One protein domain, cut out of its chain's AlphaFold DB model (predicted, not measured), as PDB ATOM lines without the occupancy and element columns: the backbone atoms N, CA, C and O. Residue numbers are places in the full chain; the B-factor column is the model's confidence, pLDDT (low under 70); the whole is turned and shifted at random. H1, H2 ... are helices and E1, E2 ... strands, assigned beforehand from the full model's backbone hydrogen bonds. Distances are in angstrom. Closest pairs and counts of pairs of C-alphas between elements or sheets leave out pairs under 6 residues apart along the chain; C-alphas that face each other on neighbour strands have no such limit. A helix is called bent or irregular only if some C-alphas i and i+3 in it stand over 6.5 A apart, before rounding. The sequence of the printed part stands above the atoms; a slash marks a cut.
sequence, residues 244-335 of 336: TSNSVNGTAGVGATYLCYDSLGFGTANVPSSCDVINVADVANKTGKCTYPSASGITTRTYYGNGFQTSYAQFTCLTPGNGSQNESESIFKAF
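What this domain is: This is residues 244 to 335 of the 336 residues of the protein "IPT/TIG domain-containing protein" of Leptospira ilyithenensis (UniProt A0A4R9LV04). One twisted sheet of five antiparallel strands makes a wall, with the helix H3 over E3 and E5, running along them, and two short helices, H1 and H2, that only graze the sheet. The printed part has 92 residues, with three named helices and five named strands in the order E1, E2, H1, H2, E3, E4, H3, E5. The sheet's order is E1, E2, E4, E3, E5, and the class is mixed, helices and strands. The whole is compact, with a radius of gyration of the C-alphas of 12.7 A, and rounded, with spans of 35 by 31 by 20 A.

Where its parts are: E1, residues 244 to 249, begins with C-alpha 244 at (12.251, 29.489, -48.115) and is 16.4 A long. E2, residues 257 to 264, measures 23.0 A. H1, residues 275 to 278, measures 5.4 A. H2, residues 280 to 285, measures 9.9 A and is irregular, with C-alphas 281 and 284 7.5 A apart. E3, residues 286 to 294, measures 23.2 A, and E4, residues 297 to 304, 23.0 A. H3, residues 310 to 318, measures 12.2 A and begins with C-alpha 310 at (25.613, 13.361, -42.149). E5, residues 331 to 334, measures 10.2 A and ends with C-alpha 334 at (22.682, 11.831, -47.478).

How they stand to each other: E1 is an edge strand and forms a hairpin with E2, with N 247 and O 259 2.8 A apart. E2 and E4 are antiparallel at 158 degrees, with N 264 and O 298 2.7 A apart. E3 and E4 form a hairpin, with N 301 and O 290 2.8 A apart. E5, the other edge strand, is antiparallel to E3 at 174 degrees, with N 289 and O 333 2.8 A apart. H3 is on the sheet at a height of 7.7 A, over E3 and E5, and runs along the strands, at 4 degrees to E3 on the local plane. The closest C-alphas of H3 and E3 are those of Thr 287 and Thr 310, 4.8 A apart. H1 only grazes the sheet with residues 275 to 278; its closest C-alphas to E2 are Cys 275 and Cys 260, 5.7 A apart. H2 only grazes it with residues 282 to 285; its closest C-alphas to E4 are Asn 285 and Tyr 304, 5.5 A apart. H1 and H2 are close but not clearly touching, and both are apart from H3. There are two split strand-helix-strand units, each of two strands that run the same way in the sheet without being neighbours, with helices between them along the chain: E2, H1 H2, E3, with E4 between the two strands in the sheet, and E4, H3, E5, with E3 between the two strands in the sheet, each with a right-handed crossover. In H3 every O i to N i+4 pair is within hydrogen-bond range; in H2 0 of 2 are, beside 2 of 3 O i to N i+3 pairs, and H1 is too short for an O i to N i+4 pair.

The domain as a whole: The C-alphas farthest apart, those of Val 254 and Gly 267, are 35.9 A apart. The printed part has no cut. The link from H3 to E5, residues 319 to 330, is long. The mean pLDDT of the printed part is 87.5; residues 249 to 256 and 306 to 307 are under 70.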
ATOM      1  N   THR A 244      10.992  29.953 -48.690       96.00
ATOM      2  CA  THR A 244      12.251  29.489 -48.115       96.00
ATOM      3  C   THR A 244      12.545  30.265 -46.840       96.00
ATOM      4  O   THR A 244      12.322  31.474 -46.771       96.00
ATOM      5  N   SER A 245      13.055  29.566 -45.831       93.25
ATOM      6  CA  SER A 245      13.579  30.152 -44.600       93.25
ATOM      7  C   SER A 245      15.012  29.681 -44.388       93.25
ATOM      8  O   SER A 245      15.303  28.496 -44.537       93.25
ATOM      9  N   ASN A 246      15.913  30.599 -44.042       90.44
ATOM     10  CA  ASN A 246      17.322  30.293 -43.813       90.44
ATOM     11  C   ASN A 246      17.699  30.649 -42.379       90.44
ATOM     12  O   ASN A 246      17.679  31.820 -41.998       90.44
ATOM     13  N   SER A 247      18.063  29.642 -41.598       87.69
ATOM     14  CA  SER A 247      18.549  29.803 -40.235       87.69
ATOM     15  C   SER A 247      20.066  29.712 -40.237       87.69
ATOM     16  O   SER A 247      20.640  28.646 -40.471       87.69
ATOM     17  N   VAL A 248      20.708  30.842 -39.952       79.38
ATOM     18  CA  VAL A 248      22.158  30.938 -39.772       79.38
ATOM     19  C   VAL A 248      22.442  30.988 -38.280       79.38
ATOM     20  O   VAL A 248      21.978  31.896 -37.593       79.38
ATOM     21  N   ASN A 249      23.200  30.024 -37.769       69.38
ATOM     22  CA  ASN A 249      23.711  30.080 -36.406       69.38
ATOM     23  C   ASN A 249      25.219  30.372 -36.455       69.38
ATOM     24  O   ASN A 249      26.016  29.529 -36.874       69.38
ATOM     25  N   GLY A 250      25.584  31.607 -36.092       64.56
ATOM     26  CA  GLY A 250      26.932  32.174 -36.203       64.56
ATOM     27  C   GLY A 250      26.991  33.439 -37.073       64.56
ATOM     28  O   GLY A 250      25.973  33.931 -37.553       64.56
ATOM     29  N   THR A 251      28.197  33.980 -37.277       59.56
ATOM     30  CA  THR A 251      28.437  35.075 -38.240       59.56
ATOM     31  C   THR A 251      28.667  34.472 -39.621       59.56
ATOM     32  O   THR A 251      29.534  33.611 -39.760       59.56
ATOM     33  N   ALA A 252      27.912  34.912 -40.635       60.31
ATOM     34  CA  ALA A 252      28.053  34.422 -42.008       60.31
ATOM     35  C   ALA A 252      29.528  34.448 -42.463       60.31
ATOM     36  O   ALA A 252      30.194  35.479 -42.355       60.31
ATOM     37  N   GLY A 253      30.035  33.308 -42.947       59.69
ATOM     38  CA  GLY A 253      31.394  33.174 -43.487       59.69
ATOM     39  C   GLY A 253      32.299  32.168 -42.766       59.69
ATOM     40  O   GLY A 253      32.818  31.271 -43.420       59.69
ATOM     41  N   VAL A 254      32.507  32.268 -41.445       52.44
ATOM     42  CA  VAL A 254      33.481  31.409 -40.732       52.44
ATOM     43  C   VAL A 254      32.832  30.736 -39.525       52.44
ATOM     44  O   VAL A 254      32.493  31.394 -38.546       52.44
ATOM     45  N   GLY A 255      32.661  29.411 -39.597       56.62
ATOM     46  CA  GLY A 255      32.080  28.599 -38.518       56.62
ATOM     47  C   GLY A 255      30.556  28.701 -38.365       56.62
ATOM     48  O   GLY A 255      30.022  28.218 -37.370       56.62
ATOM     49  N   ALA A 256      29.854  29.330 -39.318       64.38
ATOM     50  CA  ALA A 256      28.395  29.404 -39.308       64.38
ATOM     51  C   ALA A 256      27.764  28.070 -39.723       64.38
ATOM     52  O   ALA A 256      28.087  27.527 -40.778       64.38
ATOM     53  N   THR A 257      26.815  27.585 -38.924       71.12
ATOM     54  CA  THR A 257      25.962  26.448 -39.287       71.12
ATOM     55  C   THR A 257      24.732  26.957 -40.029       71.12
ATOM     56  O   THR A 257      24.041  27.854 -39.542       71.12
ATOM     57  N   TYR A 258      24.439  26.372 -41.193       80.75
ATOM     58  CA  TYR A 258      23.249  26.708 -41.975       80.75
ATOM     59  C   TYR A 258      22.239  25.564 -41.909       80.75
ATOM     60  O   TYR A 258      22.544  24.420 -42.264       80.75
ATOM     61  N   LEU A 259      21.028  25.891 -41.469       89.44
ATOM     62  CA  LEU A 259      19.838  25.080 -41.688       89.44
ATOM     63  C   LEU A 259      18.910  25.873 -42.585       89.44
ATOM     64  O   LEU A 259      18.411  26.925 -42.192       89.44
ATOM     65  N   CYS A 260      18.666  25.356 -43.775       92.62
ATOM     66  CA  CYS A 260      17.767  25.997 -44.714       92.62
ATOM     67  C   CYS A 260      16.540  25.129 -44.957       92.62
ATOM     68  O   CYS A 260      16.648  23.906 -45.016       92.62
ATOM     69  N   TYR A 261      15.383  25.760 -45.089       94.81
ATOM     70  CA  TYR A 261      14.082  25.124 -45.188       94.81
ATOM     71  C   TYR A 261      13.398  25.597 -46.461       94.81
ATOM     72  O   TYR A 261      12.995  26.753 -46.544       94.81
ATOM     73  N   ASP A 262      13.246  24.697 -47.423       97.25
ATOM     74  CA  ASP A 262      12.415  24.906 -48.605       97.25
ATOM     75  C   ASP A 262      11.035  24.300 -48.338       97.25
ATOM     76  O   ASP A 262      10.918  23.098 -48.089       97.25
ATOM     77  N   SER A 263       9.983  25.115 -48.366       96.44
ATOM     78  CA  SER A 263       8.610  24.671 -48.118       96.44
ATOM     79  C   SER A 263       7.809  24.624 -49.415       96.44
ATOM     80  O   SER A 263       7.699  25.612 -50.138       96.44
ATOM     81  N   LEU A 264       7.217  23.463 -49.680       97.19
ATOM     82  CA  LEU A 264       6.307  23.152 -50.772       97.19
ATOM     83  C   LEU A 264       4.860  23.270 -50.297       97.19
ATOM     84  O   LEU A 264       4.281  22.335 -49.732       97.19
ATOM     85  N   GLY A 265       4.293  24.446 -50.545       92.75
ATOM     86  CA  GLY A 265       2.891  24.755 -50.297       92.75
ATOM     87  C   GLY A 265       2.079  24.879 -51.585       92.75
ATOM     88  O   GLY A 265       2.413  24.313 -52.625       92.75
ATOM     89  N   PHE A 266       0.990  25.634 -51.490       92.94
ATOM     90  CA  PHE A 266       0.121  25.991 -52.605       92.94
ATOM     91  C   PHE A 266       0.636  27.251 -53.293       92.94
ATOM     92  O   PHE A 266       1.062  28.192 -52.620       92.94
ATOM     93  N   GLY A 267       0.539  27.295 -54.618       93.75
ATOM     94  CA  GLY A 267       0.883  28.468 -55.412       93.75
ATOM     95  C   GLY A 267       1.948  28.176 -56.462       93.75
ATOM     96  O   GLY A 267       1.947  27.121 -57.092       93.75
ATOM     97  N   THR A 268       2.829  29.149 -56.672       94.56
ATOM     98  CA  THR A 268       3.885  29.118 -57.687       94.56
ATOM     99  C   THR A 268       5.259  28.951 -57.053       94.56
ATOM    100  O   THR A 268       5.478  29.343 -55.907       94.56
ATOM    101  N   ALA A 269       6.205  28.422 -57.824       95.62
ATOM    102  CA  ALA A 269       7.584  28.272 -57.384       95.62
ATOM    103  C   ALA A 269       8.257  29.622 -57.081       95.62
ATOM    104  O   ALA A 269       8.112  30.588 -57.829       95.62
ATOM    105  N   ASN A 270       9.054  29.651 -56.015       93.75
ATOM    106  CA  ASN A 270       9.967  30.726 -55.642       93.75
ATOM    107  C   ASN A 270      11.421  30.217 -55.678       93.75
ATOM    108  O   ASN A 270      12.171  30.288 -54.704       93.75
ATOM    109  N   VAL A 271      11.821  29.684 -56.836       90.31
ATOM    110  CA  VAL A 271      13.179  29.169 -57.083       90.31
ATOM    111  C   VAL A 271      14.286  30.184 -56.747       90.31
ATOM    112  O   VAL A 271      15.281  29.764 -56.149       90.31
ATOM    113  N   PRO A 272      14.151  31.498 -57.047       92.69
ATOM    114  CA  PRO A 272      15.197  32.477 -56.742       92.69
ATOM    115  C   PRO A 272      15.536  32.607 -55.252       92.69
ATOM    116  O   PRO A 272      16.613  33.089 -54.925       92.69
ATOM    117  N   SER A 273      14.636  32.195 -54.353       89.94
ATOM    118  CA  SER A 273      14.880  32.194 -52.905       89.94
ATOM    119  C   SER A 273      15.243  30.819 -52.342       89.94
ATOM    120  O   SER A 273      15.432  30.720 -51.137       89.94
ATOM    121  N   SER A 274      15.345  29.778 -53.175       94.31
ATOM    122  CA  SER A 274      15.602  28.409 -52.710       94.31
ATOM    123  C   SER A 274      16.915  28.268 -51.944       94.31
ATOM    124  O   SER A 274      17.873  29.015 -52.172       94.31
ATOM    125  N   CYS A 275      16.990  27.255 -51.081       93.06
ATOM    126  CA  CYS A 275      18.179  26.973 -50.279       93.06
ATOM    127  C   CYS A 275      19.463  26.849 -51.106       93.06
ATOM    128  O   CYS A 275      20.529  27.300 -50.683       93.06
ATOM    129  N   ASP A 276      19.360  26.268 -52.301       90.56
ATOM    130  CA  ASP A 276      20.497  26.066 -53.198       90.56
ATOM    131  C   ASP A 276      20.982  27.380 -53.830       90.56
ATOM    132  O   ASP A 276      22.162  27.502 -54.152       90.56
ATOM    133  N   VAL A 277      20.103  28.375 -53.964       92.25
ATOM    134  CA  VAL A 277      20.447  29.702 -54.490       92.25
ATOM    135  C   VAL A 277      21.010  30.596 -53.389       92.25
ATOM    136  O   VAL A 277      22.064  31.204 -53.568       92.25
ATOM    137  N   ILE A 278      20.352  30.666 -52.233       90.56
ATOM    138  CA  ILE A 278      20.765  31.588 -51.163       90.56
ATOM    139  C   ILE A 278      22.047  31.136 -50.455       90.56
ATOM    140  O   ILE A 278      22.826  31.975 -50.016       90.56
ATOM    141  N   ASN A 279      22.296  29.824 -50.389       88.00
ATOM    142  CA  ASN A 279      23.520  29.245 -49.832       88.00
ATOM    143  C   ASN A 279      24.417  28.677 -50.946       88.00
ATOM    144  O   ASN A 279      25.071  27.653 -50.750       88.00
ATOM    145  N   VAL A 280      24.442  29.311 -52.127       88.56
ATOM    146  CA  VAL A 280      25.177  28.825 -53.313       88.56
ATOM    147  C   VAL A 280      26.652  28.522 -53.029       88.56
ATOM    148  O   VAL A 280      27.184  27.532 -53.531       88.56
ATOM    149  N   ALA A 281      27.296  29.321 -52.172       86.06
ATOM    150  CA  ALA A 281      28.693  29.137 -51.777       86.06
ATOM    151  C   ALA A 281      28.938  27.833 -50.995       86.06
ATOM    152  O   ALA A 281      30.035  27.285 -51.040       86.06
ATOM    153  N   ASP A 282      27.910  27.313 -50.323       85.81
ATOM    154  CA  ASP A 282      27.981  26.136 -49.459       85.81
ATOM    155  C   ASP A 282      27.277  24.911 -50.066       85.81
ATOM    156  O   ASP A 282      27.232  23.855 -49.439       85.81
ATOM    157  N   VAL A 283      26.746  24.990 -51.294       84.50
ATOM    158  CA  VAL A 283      26.032  23.868 -51.943       84.50
ATOM    159  C   VAL A 283      26.879  22.595 -52.016       84.50
ATOM    160  O   VAL A 283      26.333  21.501 -51.869       84.50
ATOM    161  N   ALA A 284      28.193  22.732 -52.206       85.56
ATOM    162  CA  ALA A 284      29.136  21.614 -52.215       85.56
ATOM    163  C   ALA A 284      29.351  20.985 -50.827       85.56
ATOM    164  O   ALA A 284      29.775  19.841 -50.738       85.56
ATOM    165  N   ASN A 285      29.020  21.708 -49.755       87.50
ATOM    166  CA  ASN A 285      29.213  21.286 -48.371       87.50
ATOM    167  C   ASN A 285      27.942  20.683 -47.759       87.50
ATOM    168  O   ASN A 285      27.862  20.554 -46.543       87.50
ATOM    169  N   LYS A 286      26.901  20.356 -48.532       91.19
ATOM    170  CA  LYS A 286      25.693  19.728 -47.970       91.19
ATOM    171  C   LYS A 286      26.038  18.387 -47.335       91.19
ATOM    172  O   LYS A 286      26.760  17.600 -47.926       91.19
ATOM    173  N   THR A 287      25.442  18.089 -46.188       92.12
ATOM    174  CA  THR A 287      25.626  16.794 -45.508       92.12
ATOM    175  C   THR A 287      24.349  15.968 -45.448       92.12
ATOM    176  O   THR A 287      24.386  14.751 -45.284       92.12
ATOM    177  N   GLY A 288      23.192  16.597 -45.661       94.00
ATOM    178  CA  GLY A 288      21.916  15.899 -45.692       94.00
ATOM    179  C   GLY A 288      20.760  16.763 -46.179       94.00
ATOM    180  O   GLY A 288      20.807  17.993 -46.123       94.00
ATOM    181  N   LYS A 289      19.689  16.100 -46.612       94.62
ATOM    182  CA  LYS A 289      18.346  16.670 -46.758       94.62
ATOM    183  C   LYS A 289      17.342  15.813 -46.002       94.62
ATOM    184  O   LYS A 289      17.407  14.587 -46.055       94.62
ATOM    185  N   CYS A 290      16.407  16.466 -45.330       96.00
ATOM    186  CA  CYS A 290      15.268  15.837 -44.686       96.00
ATOM    187  C   CYS A 290      13.978  16.427 -45.242       96.00
ATOM    188  O   CYS A 290      13.722  17.609 -45.038       96.00
ATOM    189  N   THR A 291      13.173  15.618 -45.922       97.06
ATOM    190  CA  THR A 291      11.856  16.019 -46.431       97.06
ATOM    191  C   THR A 291      10.768  15.444 -45.535       97.06
ATOM    192  O   THR A 291      10.734  14.230 -45.335       97.06
ATOM    193  N   TYR A 292       9.887  16.288 -45.002       95.56
ATOM    194  CA  TYR A 292       8.883  15.893 -44.013       95.56
ATOM    195  C   TYR A 292       7.554  16.651 -44.174       95.56
ATOM    196  O   TYR A 292       7.545  17.777 -44.685       95.56
ATOM    197  N   PRO A 293       6.420  16.042 -43.781       94.06
ATOM    198  CA  PRO A 293       5.101  16.644 -43.935       94.06
ATOM    199  C   PRO A 293       4.752  17.559 -42.758       94.06
ATOM    200  O   PRO A 293       5.253  17.397 -41.644       94.06
ATOM    201  N   SER A 294       3.836  18.490 -43.001       89.69
ATOM    202  CA  SER A 294       3.262  19.393 -42.003       89.69
ATOM    203  C   SER A 294       1.827  19.772 -42.383       89.69
ATOM    204  O   SER A 294       1.378  19.500 -43.498       89.69
ATOM    205  N   ALA A 295       1.136  20.494 -41.501       89.62
ATOM    206  CA  ALA A 295      -0.188  21.059 -41.784       89.62
ATOM    207  C   ALA A 295      -0.178  22.184 -42.847       89.62
ATOM    208  O   ALA A 295      -1.229  22.680 -43.240       89.62
ATOM    209  N   SER A 296       0.999  22.626 -43.308       89.19
ATOM    210  CA  SER A 296       1.155  23.679 -44.328       89.19
ATOM    211  C   SER A 296       1.760  23.173 -45.641       89.19
ATOM    212  O   SER A 296       2.138  23.981 -46.489       89.19
ATOM    213  N   GLY A 297       1.867  21.854 -45.818       93.75
ATOM    214  CA  GLY A 297       2.525  21.238 -46.966       93.75
ATOM    215  C   GLY A 297       3.757  20.430 -46.567       93.75
ATOM    216  O   GLY A 297       3.900  19.977 -45.428       93.75
ATOM    217  N   ILE A 298       4.681  20.263 -47.511       97.19
ATOM    218  CA  ILE A 298       5.908  19.481 -47.326       97.19
ATOM    219  C   ILE A 298       7.089  20.434 -47.157       97.19
ATOM    220  O   ILE A 298       7.194  21.407 -47.888       97.19
ATOM    221  N   THR A 299       8.000  20.164 -46.227       96.44
ATOM    222  CA  THR A 299       9.228  20.954 -46.061       96.44
ATOM    223  C   THR A 299      10.455  20.082 -46.264       96.44
ATOM    224  O   THR A 299      10.533  18.978 -45.731       96.44
ATOM    225  N   THR A 300      11.435  20.588 -47.007       97.00
ATOM    226  CA  THR A 300      12.781  20.028 -47.089       97.00
ATOM    227  C   THR A 300      13.743  20.892 -46.291       97.00
ATOM    228  O   THR A 300      14.061  22.013 -46.679       97.00
ATOM    229  N   ARG A 301      14.270  20.337 -45.199       94.62
ATOM    230  CA  ARG A 301      15.407  20.900 -44.474       94.62
ATOM    231  C   ARG A 301      16.715  20.420 -45.094       94.62
ATOM    232  O   ARG A 301      16.961  19.216 -45.155       94.62
ATOM    233  N   THR A 302      17.568  21.349 -45.501       94.06
ATOM    234  CA  THR A 302      18.926  21.102 -46.001       94.06
ATOM    235  C   THR A 302      19.952  21.465 -44.930       94.06
ATOM    236  O   THR A 302      19.871  22.534 -44.320       94.06
ATOM    237  N   TYR A 303      20.916  20.571 -44.715       92.12
ATOM    238  CA  TYR A 303      22.004  20.716 -43.749       92.12
ATOM    239  C   TYR A 303      23.306  20.999 -44.489       92.12
ATOM    240  O   TYR A 303      23.643  20.276 -45.430       92.12
ATOM    241  N   TYR A 304      24.046  22.006 -44.035       89.19
ATOM    242  CA  TYR A 304      25.342  22.381 -44.598       89.19
ATOM    243  C   TYR A 304      26.472  22.093 -43.594       89.19
ATOM    244  O   TYR A 304      26.319  22.270 -42.386       89.19
ATOM    245  N   GLY A 305      27.609  21.624 -44.102       74.00
ATOM    246  CA  GLY A 305      28.673  20.898 -43.397       74.00
ATOM    247  C   GLY A 305      29.554  21.718 -42.464       74.00
ATOM    248  O   GLY A 305      30.384  21.148 -41.761       74.00
ATOM    249  N   ASN A 306      29.319  23.024 -42.362       69.06
ATOM    250  CA  ASN A 306      29.981  23.914 -41.407       69.06
ATOM    251  C   ASN A 306      29.432  23.727 -39.971       69.06
ATOM    252  O   ASN A 306      29.114  24.696 -39.291       69.06
ATOM    253  N   GLY A 307      29.283  22.471 -39.525       66.50
ATOM    254  CA  GLY A 307      28.873  22.070 -38.169       66.50
ATOM    255  C   GLY A 307      27.817  20.959 -38.092       66.50
ATOM    256  O   GLY A 307      27.528  20.480 -36.998       66.50
ATOM    257  N   PHE A 308      27.287  20.481 -39.225       84.00
ATOM    258  CA  PHE A 308      26.405  19.307 -39.270       84.00
ATOM    259  C   PHE A 308      27.041  18.164 -40.051       84.00
ATOM    260  O   PHE A 308      27.201  18.262 -41.261       84.00
ATOM    261  N   GLN A 309      27.351  17.057 -39.381       89.62
ATOM    262  CA  GLN A 309      27.736  15.811 -40.050       89.62
ATOM    263  C   GLN A 309      26.501  15.072 -40.587       89.62
ATOM    264  O   GLN A 309      25.396  15.236 -40.068       89.62
ATOM    265  N   THR A 310      26.688  14.192 -41.574       93.00
ATOM    266  CA  THR A 310      25.613  13.361 -42.149       93.00
ATOM    267  C   THR A 310      24.878  12.539 -41.087       93.00
ATOM    268  O   THR A 310      23.655  12.428 -41.131       93.00
ATOM    269  N   SER A 311      25.598  12.021 -40.084       92.31
ATOM    270  CA  SER A 311      25.024  11.292 -38.944       92.31
ATOM    271  C   SER A 311      24.072  12.160 -38.116       92.31
ATOM    272  O   SER A 311      22.974  11.723 -37.778       92.31
ATOM    273  N   TYR A 312      24.453  13.410 -37.843       90.81
ATOM    274  CA  TYR A 312      23.603  14.379 -37.153       90.81
ATOM    275  C   TYR A 312      22.367  14.736 -37.990       90.81
ATOM    276  O   TYR A 312      21.244  14.757 -37.476       90.81
ATOM    277  N   ALA A 313      22.549  14.976 -39.291       92.19
ATOM    278  CA  ALA A 313      21.453  15.288 -40.203       92.19
ATOM    279  C   ALA A 313      20.436  14.135 -40.281       92.19
ATOM    280  O   ALA A 313      19.229  14.362 -40.212       92.19
ATOM    281  N   GLN A 314      20.915  12.892 -40.348       94.50
ATOM    282  CA  GLN A 314      20.066  11.704 -40.334       94.50
ATOM    283  C   GLN A 314      19.326  11.553 -39.003       94.50
ATOM    284  O   GLN A 314      18.113  11.337 -38.993       94.50
ATOM    285  N   PHE A 315      20.042  11.691 -37.884       92.50
ATOM    286  CA  PHE A 315      19.476  11.540 -36.547       92.50
ATOM    287  C   PHE A 315      18.343  12.540 -36.298       92.50
ATOM    288  O   PHE A 315      17.250  12.139 -35.911       92.50
ATOM    289  N   THR A 316      18.566  13.818 -36.609       91.12
ATOM    290  CA  THR A 316      17.558  14.884 -36.449       91.12
ATOM    291  C   THR A 316      16.409  14.799 -37.456       91.12
ATOM    292  O   THR A 316      15.359  15.402 -37.242       91.12
ATOM    293  N   CYS A 317      16.593  14.070 -38.560       93.69
ATOM    294  CA  CYS A 317      15.547  13.838 -39.549       93.69
ATOM    295  C   CYS A 317      14.582  12.719 -39.149       93.69
ATOM    296  O   CYS A 317      13.380  12.836 -39.369       93.69
ATOM    297  N   LEU A 318      15.119  11.621 -38.614       93.88
ATOM    298  CA  LEU A 318      14.387  10.362 -38.453       93.88
ATOM    299  C   LEU A 318      14.035  10.038 -36.994       93.88
ATOM    300  O   LEU A 318      13.263   9.111 -36.758       93.88
ATOM    301  N   THR A 319      14.589  10.770 -36.021       91.56
ATOM    302  CA  THR A 319      14.354  10.515 -34.592       91.56
ATOM    303  C   THR A 319      13.327  11.492 -34.017       91.56
ATOM    304  O   THR A 319      13.590  12.698 -34.038       91.56
ATOM    305  N   PRO A 320      12.219  10.999 -33.426       86.25
ATOM    306  CA  PRO A 320      11.221  11.828 -32.758       86.25
ATOM    307  C   PRO A 320      11.811  12.834 -31.762       86.25
ATOM    308  O   PRO A 320      12.680  12.486 -30.959       86.25
ATOM    309  N   GLY A 321      11.336  14.078 -31.807       81.50
ATOM    310  CA  GLY A 321      11.701  15.159 -30.888       81.50
ATOM    311  C   GLY A 321      13.033  15.851 -31.192       81.50
ATOM    312  O   GLY A 321      13.433  16.737 -30.441       81.50
ATOM    313  N   ASN A 322      13.720  15.484 -32.279       80.69
ATOM    314  CA  ASN A 322      15.063  15.991 -32.602       80.69
ATOM    315  C   ASN A 322      15.089  16.962 -33.793       80.69
ATOM    316  O   ASN A 322      16.148  17.246 -34.351       80.69
ATOM    317  N   GLY A 323      13.931  17.519 -34.152       74.75
ATOM    318  CA  GLY A 323      13.832  18.767 -34.907       74.75
ATOM    319  C   GLY A 323      13.064  18.689 -36.221       74.75
ATOM    320  O   GLY A 323      12.698  19.742 -36.738       74.75
ATOM    321  N   SER A 324      12.850  17.513 -36.813       75.00
ATOM    322  CA  SER A 324      11.853  17.368 -37.889       75.00
ATOM    323  C   SER A 324      10.450  17.272 -37.294       75.00
ATOM    324  O   SER A 324      10.294  16.911 -36.137       75.00
ATOM    325  N   GLN A 325       9.422  17.605 -38.070       81.81
ATOM    326  CA  GLN A 325       8.051  17.244 -37.708       81.81
ATOM    327  C   GLN A 325       7.732  15.888 -38.335       81.81
ATOM    328  O   GLN A 325       8.149  15.638 -39.464       81.81
ATOM    329  N   ASN A 326       6.974  15.037 -37.641       86.75
ATOM    330  CA  ASN A 326       6.487  13.766 -38.190       86.75
ATOM    331  C   ASN A 326       7.631  12.861 -38.693       86.75
ATOM    332  O   ASN A 326       7.668  12.419 -39.846       86.75
ATOM    333  N   GLU A 327       8.606  12.598 -37.827       87.81
ATOM    334  CA  GLU A 327       9.882  11.953 -38.159       87.81
ATOM    335  C   GLU A 327       9.715  10.530 -38.710       87.81
ATOM    336  O   GLU A 327      10.464  10.112 -39.595       87.81
ATOM    337  N   SER A 328       8.677   9.805 -38.280       89.38
ATOM    338  CA  SER A 328       8.338   8.476 -38.811       89.38
ATOM    339  C   SER A 328       7.964   8.489 -40.298       89.38
ATOM    340  O   SER A 328       8.158   7.488 -40.994       89.38
ATOM    341  N   GLU A 329       7.465   9.620 -40.794       92.94
ATOM    342  CA  GLU A 329       7.052   9.833 -42.186       92.94
ATOM    343  C   GLU A 329       8.112  10.612 -42.988       92.94
ATOM    344  O   GLU A 329       7.985  10.808 -44.196       92.94
ATOM    345  N   SER A 330       9.202  11.031 -42.345       95.31
ATOM    346  CA  SER A 330      10.263  11.807 -42.984       95.31
ATOM    347  C   SER A 330      11.124  10.959 -43.931       95.31
ATOM    348  O   SER A 330      11.283   9.742 -43.773       95.31
ATOM    349  N   ILE A 331      11.714  11.609 -44.934       96.31
ATOM    350  CA  ILE A 331      12.624  11.004 -45.911       96.31
ATOM    351  C   ILE A 331      13.982  11.696 -45.810       96.31
ATOM    352  O   ILE A 331      14.105  12.884 -46.101       96.31
ATOM    353  N   PHE A 332      15.009  10.934 -45.432       96.38
ATOM    354  CA  PHE A 332      16.386  11.416 -45.390       96.38
ATOM    355  C   PHE A 332      17.138  11.088 -46.686       96.38
ATOM    356  O   PHE A 332      17.021   9.982 -47.220       96.38
ATOM    357  N   LYS A 333      17.959  12.027 -47.156       95.94
ATOM    358  CA  LYS A 333      18.943  11.838 -48.227       95.94
ATOM    359  C   LYS A 333      20.303  12.347 -47.760       95.94
ATOM    360  O   LYS A 333      20.445  13.531 -47.469       95.94
ATOM    361  N   ALA A 334      21.293  11.459 -47.729       94.12
ATOM    362  CA  ALA A 334      22.682  11.831 -47.478       94.12
ATOM    363  C   ALA A 334      23.292  12.540 -48.698       94.12
ATOM    364  O   ALA A 334      22.908  12.264 -49.839       94.12
ATOM    365  N   PHE A 335      24.256  13.421 -48.440       89.44
ATOM    366  CA  PHE A 335      25.146  13.983 -49.455       89.44
ATOM    367  C   PHE A 335      26.580  13.469 -49.219       89.44
ATOM    368  O   PHE A 335      26.877  13.100 -48.077       89.44
TER     369      PHE A 335